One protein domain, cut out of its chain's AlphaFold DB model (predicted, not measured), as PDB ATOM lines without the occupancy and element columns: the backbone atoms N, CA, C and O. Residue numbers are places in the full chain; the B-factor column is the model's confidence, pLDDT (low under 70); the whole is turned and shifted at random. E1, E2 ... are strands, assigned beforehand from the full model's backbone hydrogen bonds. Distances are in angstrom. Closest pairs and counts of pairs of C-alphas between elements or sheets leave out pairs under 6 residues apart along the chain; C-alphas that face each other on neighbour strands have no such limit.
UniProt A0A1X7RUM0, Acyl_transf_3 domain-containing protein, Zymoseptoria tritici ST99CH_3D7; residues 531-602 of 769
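What this domain is: This is residues 531 to 602 of the 769 residues of the protein "Acyl_transf_3 domain-containing protein" of Zymoseptoria tritici ST99CH_3D7 (UniProt A0A1X7RUM0). Three small two-stranded hairpins follow one another in a row along the longest axis, E2 with E3, then E4 with E5 in the middle, then E6 with E7. The short strand E1 lies at one end of the row, and at the other end E8 runs crosswise by the last residue of E7. The printed part has 72 residues, with no named helix and eight named strands, E1 to E8 in chain order; each hairpin is an antiparallel sheet of two strands. The class is all strand, though under half of the residues, 31 of 72, are in named elements. The whole is only just compact, close to loose, with a radius of gyration of the C-alphas of 13.1 A and spans of 38 by 28 by 20 A.

Where its parts are: Find C-alpha 536 at (223.495, 255.445, 174.850); there E1 begins and runs to residue 538. Next look at E2, residues 542 to 544, and E3, residues 550 to 552; each of these first three strands measures 7.0 A from first to last C-alpha. E4, residues 556 to 561, begins at C-alpha 556 at (214.409, 272.436, 174.225) and is the longest strand, 13.7 A. Then come E5, residues 567 to 570, 10.4 A, E6, residues 575 to 578, 10.3 A, and E7, residues 587 to 590, 10.0 A. E8, residues 596 to 599, runs 9.9 A to C-alpha 599 at (202.042, 274.394, 171.368).

How they stand to each other: Begin at E1, which pairs with no named strand and meets E2 only through their link. In the hairpin of E2 and E3, antiparallel at 138 degrees, look for N 543 and O 551, within hydrogen-bond range at 2.9 A. From E3 to E5 the closest C-alphas are those of Phe 550 and Arg 567, 6.3 A apart. The hairpin of E4 and E5, antiparallel at 143 degrees, has N 556 and O 570 within hydrogen-bond range at 2.9 A. The closest C-alphas of E4 and E6 are those of Cys 558 and Cys 576, 5.7 A apart. In the hairpin of E6 and E7, antiparallel at 150 degrees, N 577 and O 588 are within hydrogen-bond range at 3.0 A. E8 pairs with no named strand; its closest approach to E7 is between the C-alphas of Thr 590 and Ser 597, 4.3 A. E1 and E8 are apart.

The domain as a whole: The two C-alphas farthest apart are those of Thr 535 and Thr 595, 38.9 A. The printed part has no cut and no long link; the link from E6 to E7, 8 residues, is short, and the other links are tight. The mean pLDDT of the printed part is 75.0, and the model's confidence is under 70 at residues 532 to 537, 539 to 540, 564 and 579 to 586.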
ATOM      1  N   CYS A 531     225.005 259.920 172.903       70.75
ATOM      2  CA  CYS A 531     225.236 260.822 174.029       70.75
ATOM      3  C   CYS A 531     226.313 260.269 174.975       70.75
ATOM      4  O   CYS A 531     226.642 259.082 174.921       70.75
ATOM      5  N   SER A 532     226.873 261.134 175.832       64.69
ATOM      6  CA  SER A 532     227.805 260.779 176.922       64.69
ATOM      7  C   SER A 532     228.854 259.723 176.527       64.69
ATOM      8  O   SER A 532     228.845 258.593 177.015       64.69
ATOM      9  N   GLY A 533     229.718 260.071 175.565       60.06
ATOM     10  CA  GLY A 533     230.805 259.204 175.088       60.06
ATOM     11  C   GLY A 533     230.385 258.010 174.217       60.06
ATOM     12  O   GLY A 533     231.242 257.228 173.817       60.06
ATOM     13  N   GLY A 534     229.095 257.855 173.896       59.16
ATOM     14  CA  GLY A 534     228.575 256.719 173.120       59.16
ATOM     15  C   GLY A 534     227.950 255.601 173.959       59.16
ATOM     16  O   GLY A 534     227.691 254.520 173.437       59.16
ATOM     17  N   THR A 535     227.692 255.855 175.244       57.94
ATOM     18  CA  THR A 535     227.078 254.888 176.173       57.94
ATOM     19  C   THR A 535     225.601 254.613 175.872       57.94
ATOM     20  O   THR A 535     225.133 253.493 176.076       57.94
ATOM     21  N   TYR A 536     224.870 255.595 175.334       68.50
ATOM     22  CA  TYR A 536     223.495 255.445 174.850       68.50
ATOM     23  C   TYR A 536     223.304 256.203 173.526       68.50
ATOM     24  O   TYR A 536     223.757 257.339 173.377       68.50
ATOM     25  N   CYS A 537     222.638 255.566 172.554       67.19
ATOM     26  CA  CYS A 537     222.349 256.135 171.234       67.19
ATOM     27  C   CYS A 537     220.911 255.822 170.795       67.19
ATOM     28  O   CYS A 537     220.450 254.696 170.990       67.19
ATOM     29  N   GLU A 538     220.246 256.780 170.153       71.44
ATOM     30  CA  GLU A 538     218.835 256.701 169.736       71.44
ATOM     31  C   GLU A 538     218.668 257.147 168.271       71.44
ATOM     32  O   GLU A 538     219.645 257.418 167.565       71.44
ATOM     33  N   SER A 539     217.430 257.160 167.771       67.25
ATOM     34  CA  SER A 539     217.112 257.508 166.380       67.25
ATOM     35  C   SER A 539     217.738 258.843 165.904       67.25
ATOM     36  O   SER A 539     217.857 259.778 166.698       67.25
ATOM     37  N   PRO A 540     218.089 258.974 164.607       65.31
ATOM     38  CA  PRO A 540     218.812 260.133 164.060       65.31
ATOM     39  C   PRO A 540     218.164 261.504 164.292       65.31
ATOM     40  O   PRO A 540     218.865 262.503 164.280       65.31
ATOM     41  N   PHE A 541     216.846 261.559 164.494       71.25
ATOM     42  CA  PHE A 541     216.082 262.802 164.677       71.25
ATOM     43  C   PHE A 541     215.877 263.134 166.164       71.25
ATOM     44  O   PHE A 541     214.821 263.621 166.578       71.25
ATOM     45  N   THR A 542     216.870 262.802 166.990       78.38
ATOM     46  CA  THR A 542     216.894 263.104 168.425       78.38
ATOM     47  C   THR A 542     218.199 263.776 168.816       78.38
ATOM     48  O   THR A 542     219.242 263.554 168.200       78.38
ATOM     49  N   GLN A 543     218.126 264.589 169.862       82.94
ATOM     50  CA  GLN A 543     219.251 265.285 170.472       82.94
ATOM     51  C   GLN A 543     219.438 264.825 171.925       82.94
ATOM     52  O   GLN A 543     218.499 264.354 172.576       82.94
ATOM     53  N   CYS A 544     220.661 264.976 172.424       84.25
ATOM     54  CA  CYS A 544     221.020 264.683 173.807       84.25
ATOM     55  C   CYS A 544     220.527 265.782 174.754       84.25
ATOM     56  O   CYS A 544     220.572 266.960 174.399       84.25
ATOM     57  N   CYS A 545     220.137 265.404 175.972       83.19
ATOM     58  CA  CYS A 545     219.946 266.342 177.078       83.19
ATOM     59  C   CYS A 545     221.002 266.140 178.165       83.19
ATOM     60  O   CYS A 545     221.343 265.004 178.509       83.19
ATOM     61  N   ASP A 546     221.457 267.241 178.761       76.38
ATOM     62  CA  ASP A 546     222.338 267.209 179.925       76.38
ATOM     63  C   ASP A 546     221.647 266.520 181.115       76.38
ATOM     64  O   ASP A 546     220.441 266.661 181.348       76.38
ATOM     65  N   GLY A 547     222.382 265.675 181.839       70.62
ATOM     66  CA  GLY A 547     221.800 264.768 182.838       70.62
ATOM     67  C   GLY A 547     221.011 263.580 182.254       70.62
ATOM     68  O   GLY A 547     220.358 262.861 183.004       70.62
ATOM     69  N   GLY A 548     221.055 263.354 180.937       74.56
ATOM     70  CA  GLY A 548     220.643 262.101 180.301       74.56
ATOM     71  C   GLY A 548     219.227 262.049 179.716       74.56
ATOM     72  O   GLY A 548     218.321 262.802 180.079       74.56
ATOM     73  N   GLY A 549     219.042 261.098 178.797       77.62
ATOM     74  CA  GLY A 549     217.827 260.933 177.996       77.62
ATOM     75  C   GLY A 549     217.874 261.661 176.646       77.62
ATOM     76  O   GLY A 549     218.801 262.413 176.349       77.62
ATOM     77  N   PHE A 550     216.851 261.404 175.827       80.31
ATOM     78  CA  PHE A 550     216.712 261.916 174.462       80.31
ATOM     79  C   PHE A 550     215.418 262.708 174.299       80.31
ATOM     80  O   PHE A 550     214.390 262.353 174.885       80.31
ATOM     81  N   VAL A 551     215.461 263.726 173.443       84.19
ATOM     82  CA  VAL A 551     214.298 264.525 173.023       84.19
ATOM     83  C   VAL A 551     214.356 264.746 171.501       84.19
ATOM     84  O   VAL A 551     215.428 264.559 170.916       84.19
ATOM     85  N   PRO A 552     213.248 265.087 170.816       84.00
ATOM     86  CA  PRO A 552     213.267 265.303 169.366       84.00
ATOM     87  C   PRO A 552     214.205 266.449 168.958       84.00
ATOM     88  O   PRO A 552     214.355 267.428 169.691       84.00
ATOM     89  N   GLU A 553     214.823 266.339 167.786       81.69
ATOM     90  CA  GLU A 553     215.708 267.373 167.237       81.69
ATOM     91  C   GLU A 553     215.000 268.740 167.131       81.69
ATOM     92  O   GLU A 553     213.852 268.833 166.688       81.69
ATOM     93  N   GLY A 554     215.669 269.809 167.578       80.12
ATOM     94  CA  GLY A 554     215.141 271.178 167.559       80.12
ATOM     95  C   GLY A 554     214.182 271.525 168.706       80.12
ATOM     96  O   GLY A 554     213.653 272.637 168.743       80.12
ATOM     97  N   THR A 555     213.949 270.610 169.651       86.69
ATOM     98  CA  THR A 555     213.229 270.909 170.903       86.69
ATOM     99  C   THR A 555     214.166 271.516 171.955       86.69
ATOM    100  O   THR A 555     215.382 271.534 171.782       86.69
ATOM    101  N   GLN A 556     213.620 272.020 173.062       87.25
ATOM    102  CA  GLN A 556     214.409 272.436 174.225       87.25
ATOM    103  C   GLN A 556     214.299 271.378 175.326       87.25
ATOM    104  O   GLN A 556     213.191 271.013 175.723       87.25
ATOM    105  N   CYS A 557     215.435 270.910 175.846       87.44
ATOM    106  CA  CYS A 557     215.480 270.008 176.997       87.44
ATOM    107  C   CYS A 557     214.906 270.679 178.258       87.44
ATOM    108  O   CYS A 557     215.201 271.846 178.530       87.44
ATOM    109  N   CYS A 558     214.127 269.921 179.030       85.31
ATOM    110  CA  CYS A 558     213.676 270.272 180.377       85.31
ATOM    111  C   CYS A 558     214.277 269.315 181.412       85.31
ATOM    112  O   CYS A 558     214.686 268.198 181.084       85.31
ATOM    113  N   ASP A 559     214.233 269.708 182.680       82.31
ATOM    114  CA  ASP A 559     214.564 268.816 183.785       82.31
ATOM    115  C   ASP A 559     213.423 267.878 184.174       82.31
ATOM    116  O   ASP A 559     212.237 268.134 183.949       82.31
ATOM    117  N   GLY A 560     213.822 266.739 184.740       78.31
ATOM    118  CA  GLY A 560     212.929 265.649 185.101       78.31
ATOM    119  C   GLY A 560     212.459 264.788 183.923       78.31
ATOM    120  O   GLY A 560     212.594 265.107 182.737       78.31
ATOM    121  N   PHE A 561     211.872 263.653 184.285       77.62
ATOM    122  CA  PHE A 561     211.286 262.685 183.363       77.62
ATOM    123  C   PHE A 561     209.758 262.720 183.468       77.62
ATOM    124  O   PHE A 561     209.204 263.115 184.494       77.62
ATOM    125  N   SER A 562     209.075 262.346 182.390       74.25
ATOM    126  CA  SER A 562     207.636 262.069 182.375       74.25
ATOM    127  C   SER A 562     207.328 260.736 183.074       74.25
ATOM    128  O   SER A 562     208.227 259.907 183.239       74.25
ATOM    129  N   SER A 563     206.055 260.486 183.402       72.31
ATOM    130  CA  SER A 563     205.546 259.192 183.901       72.31
ATOM    131  C   SER A 563     206.010 257.997 183.065       72.31
ATOM    132  O   SER A 563     206.257 256.913 183.588       72.31
ATOM    133  N   ASP A 564     206.174 258.223 181.763       69.88
ATOM    134  CA  ASP A 564     206.512 257.215 180.758       69.88
ATOM    135  C   ASP A 564     208.033 256.970 180.643       69.88
ATOM    136  O   ASP A 564     208.496 256.351 179.682       69.88
ATOM    137  N   GLY A 565     208.837 257.508 181.568       70.56
ATOM    138  CA  GLY A 565     210.295 257.331 181.611       70.56
ATOM    139  C   GLY A 565     211.082 258.094 180.535       70.56
ATOM    140  O   GLY A 565     212.271 257.848 180.354       70.56
ATOM    141  N   ARG A 566     210.446 259.024 179.810       76.25
ATOM    142  CA  ARG A 566     211.091 259.885 178.796       76.25
ATOM    143  C   ARG A 566     211.485 261.238 179.387       76.25
ATOM    144  O   ARG A 566     210.763 261.747 180.242       76.25
ATOM    145  N   ARG A 567     212.583 261.842 178.922       83.56
ATOM    146  CA  ARG A 567     212.992 263.194 179.346       83.56
ATOM    147  C   ARG A 567     211.937 264.221 178.909       83.56
ATOM    148  O   ARG A 567     211.363 264.092 177.825       83.56
ATOM    149  N   LYS A 568     211.654 265.213 179.757       85.56
ATOM    150  CA  LYS A 568     210.729 266.311 179.434       85.56
ATOM    151  C   LYS A 568     211.356 267.262 178.403       85.56
ATOM    152  O   LYS A 568     212.572 267.448 178.383       85.56
ATOM    153  N   PHE A 569     210.528 267.870 177.555       87.88
ATOM    154  CA  PHE A 569     210.969 268.834 176.543       87.88
ATOM    155  C   PHE A 569     209.886 269.853 176.191       87.88
ATOM    156  O   PHE A 569     208.695 269.598 176.368       87.88
ATOM    157  N   CYS A 570     210.316 270.979 175.629       88.06
ATOM    158  CA  CYS A 570     209.461 272.010 175.052       88.06
ATOM    159  C   CYS A 570     209.631 272.084 173.528       88.06
ATOM    160  O   CYS A 570     210.725 271.861 173.010       88.06
ATOM    161  N   GLN A 571     208.565 272.413 172.790       85.81
ATOM    162  CA  GLN A 571     208.634 272.554 171.327       85.81
ATOM    163  C   GLN A 571     209.552 273.710 170.900       85.81
ATOM    164  O   GLN A 571     209.723 274.672 171.654       85.81
ATOM    165  N   ALA A 572     210.097 273.619 169.682       83.19
ATOM    166  CA  ALA A 572     210.952 274.635 169.070       83.19
ATOM    167  C   ALA A 572     210.379 276.056 169.236       83.19
ATOM    168  O   ALA A 572     209.194 276.289 168.999       83.19
ATOM    169  N   GLY A 573     211.223 277.005 169.653       78.81
ATOM    170  CA  GLY A 573     210.827 278.389 169.948       78.81
ATOM    171  C   GLY A 573     210.420 278.662 171.404       78.81
ATOM    172  O   GLY A 573     210.284 279.826 171.778       78.81
ATOM    173  N   ASN A 574     210.286 277.632 172.246       86.06
ATOM    174  CA  ASN A 574     210.095 277.784 173.691       86.06
ATOM    175  C   ASN A 574     211.385 277.513 174.473       86.06
ATOM    176  O   ASN A 574     212.110 276.565 174.176       86.06
ATOM    177  N   ASN A 575     211.570 278.244 175.568       86.75
ATOM    178  CA  ASN A 575     212.450 277.845 176.662       86.75
ATOM    179  C   ASN A 575     211.648 277.041 177.700       86.75
ATOM    180  O   ASN A 575     210.422 277.170 177.778       86.75
ATOM    181  N   CYS A 576     212.340 276.248 178.519       85.62
ATOM    182  CA  CYS A 576     211.736 275.536 179.642       85.62
ATOM    183  C   CYS A 576     211.965 276.298 180.956       85.62
ATOM    184  O   CYS A 576     213.096 276.687 181.244       85.62
ATOM    185  N   TYR A 577     210.907 276.491 181.746       82.25
ATOM    186  CA  TYR A 577     210.965 277.142 183.058       82.25
ATOM    187  C   TYR A 577     210.261 276.293 184.121       82.25
ATOM    188  O   TYR A 577     209.122 275.868 183.922       82.25
ATOM    189  N   ALA A 578     210.928 276.075 185.255       72.25
ATOM    190  CA  ALA A 578     210.333 275.510 186.464       72.25
ATOM    191  C   ALA A 578     209.824 276.634 187.384       72.25
ATOM    192  O   ALA A 578     210.386 277.731 187.393       72.25
ATOM    193  N   PHE A 579     208.774 276.356 188.157       66.62
ATOM    194  CA  PHE A 579     208.229 277.260 189.173       66.62
ATOM    195  C   PHE A 579     208.161 276.523 190.518       66.62
ATOM    196  O   PHE A 579     207.499 275.495 190.616       66.62
ATOM    197  N   ASP A 580     208.831 277.051 191.548       55.94
ATOM    198  CA  ASP A 580     209.029 276.375 192.847       55.94
ATOM    199  C   ASP A 580     207.795 276.365 193.778       55.94
ATOM    200  O   ASP A 580     207.810 275.750 194.848       55.94
ATOM    201  N   GLU A 581     206.698 277.037 193.414       50.94
ATOM    202  CA  GLU A 581     205.550 277.234 194.310       50.94
ATOM    203  C   GLU A 581     204.559 276.051 194.337       50.94
ATOM    204  O   GLU A 581     203.402 276.152 193.932       50.94
ATOM    205  N   ARG A 582     205.028 274.966 194.971       46.75
ATOM    206  CA  ARG A 582     204.299 273.782 195.480       46.75
ATOM    207  C   ARG A 582     203.759 272.761 194.468       46.75
ATOM    208  O   ARG A 582     203.016 273.052 193.539       46.75
ATOM    209  N   SER A 583     203.979 271.500 194.856       43.94
ATOM    210  CA  SER A 583     203.664 270.253 194.146       43.94
ATOM    211  C   SER A 583     204.496 270.039 192.877       43.94
ATOM    212  O   SER A 583     204.851 270.974 192.170       43.94
ATOM    213  N   ASN A 584     204.875 268.782 192.651       49.03
ATOM    214  CA  ASN A 584     205.784 268.400 191.575       49.03
ATOM    215  C   ASN A 584     205.191 268.714 190.189       49.03
ATOM    216  O   ASN A 584     203.977 268.721 189.998       49.03
ATOM    217  N   ASP A 585     206.086 268.846 189.210       50.59
ATOM    218  CA  ASP A 585     205.823 268.803 187.765       50.59
ATOM    219  C   ASP A 585     205.177 270.017 187.063       50.59
ATOM    220  O   ASP A 585     204.930 269.935 185.858       50.59
ATOM    221  N   ILE A 586     205.025 271.184 187.704       57.06
ATOM    222  CA  ILE A 586     204.623 272.418 186.988       57.06
ATOM    223  C   ILE A 586     205.832 273.085 186.294       57.06
ATOM    224  O   ILE A 586     206.311 274.149 186.691       57.06
ATOM    225  N   PHE A 587     206.309 272.465 185.213       71.06
ATOM    226  CA  PHE A 587     207.161 273.134 184.221       71.06
ATOM    227  C   PHE A 587     206.297 273.836 183.160       71.06
ATOM    228  O   PHE A 587     205.188 273.390 182.853       71.06
ATOM    229  N   ARG A 588     206.782 274.939 182.580       78.19
ATOM    230  CA  ARG A 588     206.112 275.633 181.465       78.19
ATOM    231  C   ARG A 588     207.063 275.920 180.311       78.19
ATOM    232  O   ARG A 588     208.215 276.299 180.508       78.19
ATOM    233  N   CYS A 589     206.519 275.789 179.106       83.75
ATOM    234  CA  CYS A 589     207.172 276.101 177.843       83.75
ATOM    235  C   CYS A 589     206.734 277.488 177.361       83.75
ATOM    236  O   CYS A 589     205.554 277.696 177.084       83.75
ATOM    237  N   THR A 590     207.657 278.448 177.284       85.81
ATOM    238  CA  THR A 590     207.364 279.809 176.796       85.81
ATOM    239  C   THR A 590     208.638 280.515 176.321       85.81
ATOM    240  O   THR A 590     209.750 280.136 176.691       85.81
ATOM    241  N   GLY A 591     208.506 281.531 175.469       82.75
ATOM    242  CA  GLY A 591     209.616 282.403 175.082       82.75
ATOM    243  C   GLY A 591     210.148 283.239 176.256       82.75
ATOM    244  O   GLY A 591     209.477 283.427 177.267       82.75
ATOM    245  N   ARG A 592     211.355 283.803 176.097       77.75
ATOM    246  CA  ARG A 592     212.133 284.479 177.162       77.75
ATOM    247  C   ARG A 592     211.401 285.587 177.943       77.75
ATOM    248  O   ARG A 592     211.797 285.885 179.063       77.75
ATOM    249  N   SER A 593     210.367 286.194 177.363       79.31
ATOM    250  CA  SER A 593     209.586 287.281 177.978       79.31
ATOM    251  C   SER A 593     208.271 286.821 178.628       79.31
ATOM    252  O   SER A 593     207.495 287.668 179.060       79.31
ATOM    253  N   CYS A 594     207.975 285.514 178.645       76.25
ATOM    254  CA  CYS A 594     206.694 284.932 179.077       76.25
ATOM    255  C   CYS A 594     205.448 285.467 178.329       76.25
ATOM    256  O   CYS A 594     204.323 285.348 178.811       76.25
ATOM    257  N   THR A 595     205.635 286.066 177.147       77.19
ATOM    258  CA  THR A 595     204.573 286.673 176.321       77.19
ATOM    259  C   THR A 595     204.041 285.761 175.218       77.19
ATOM    260  O   THR A 595     203.017 286.083 174.619       77.19
ATOM    261  N   ALA A 596     204.726 284.656 174.911       77.56
ATOM    262  CA  ALA A 596     204.361 283.744 173.829       77.56
ATOM    263  C   ALA A 596     204.750 282.294 174.145       77.56
ATOM    264  O   ALA A 596     205.768 282.059 174.801       77.56
ATOM    265  N   SER A 597     203.986 281.324 173.652       83.00
ATOM    266  CA  SER A 597     204.282 279.890 173.772       83.00
ATOM    267  C   SER A 597     203.870 279.139 172.507       83.00
ATOM    268  O   SER A 597     202.773 279.363 171.993       83.00
ATOM    269  N   VAL A 598     204.729 278.240 172.022       81.31
ATOM    270  CA  VAL A 598     204.431 277.362 170.879       81.31
ATOM    271  C   VAL A 598     203.899 276.025 171.388       81.31
ATOM    272  O   VAL A 598     204.609 275.320 172.108       81.31
ATOM    273  N   GLU A 599     202.680 275.660 171.003       79.25
ATOM    274  CA  GLU A 599     202.042 274.394 171.368       79.25
ATOM    275  C   GLU A 599     201.391 273.751 170.137       79.25
ATOM    276  O   GLU A 599     200.644 274.388 169.400       79.25
ATOM    277  N   SER A 600     201.718 272.484 169.870       77.44
ATOM    278  CA  SER A 600     201.355 271.777 168.626       77.44
ATOM    279  C   SER A 600     201.703 272.547 167.335       77.44
ATOM    280  O   SER A 600     201.013 272.422 166.326       77.44
ATOM    281  N   GLY A 601     202.775 273.348 167.358       76.44
ATOM    282  CA  GLY A 601     203.181 274.232 166.256       76.44
ATOM    283  C   GLY A 601     202.410 275.557 166.146       76.44
ATOM    284  O   GLY A 601     202.778 276.400 165.331       76.44
ATOM    285  N   VAL A 602     201.381 275.785 166.968       76.06
ATOM    286  CA  VAL A 602     200.627 277.048 167.026       76.06
ATOM    287  C   VAL A 602     201.284 277.985 168.039       76.06
ATOM    288  O   VAL A 602     201.592 277.574 169.153       76.06
TER     289      VAL A 602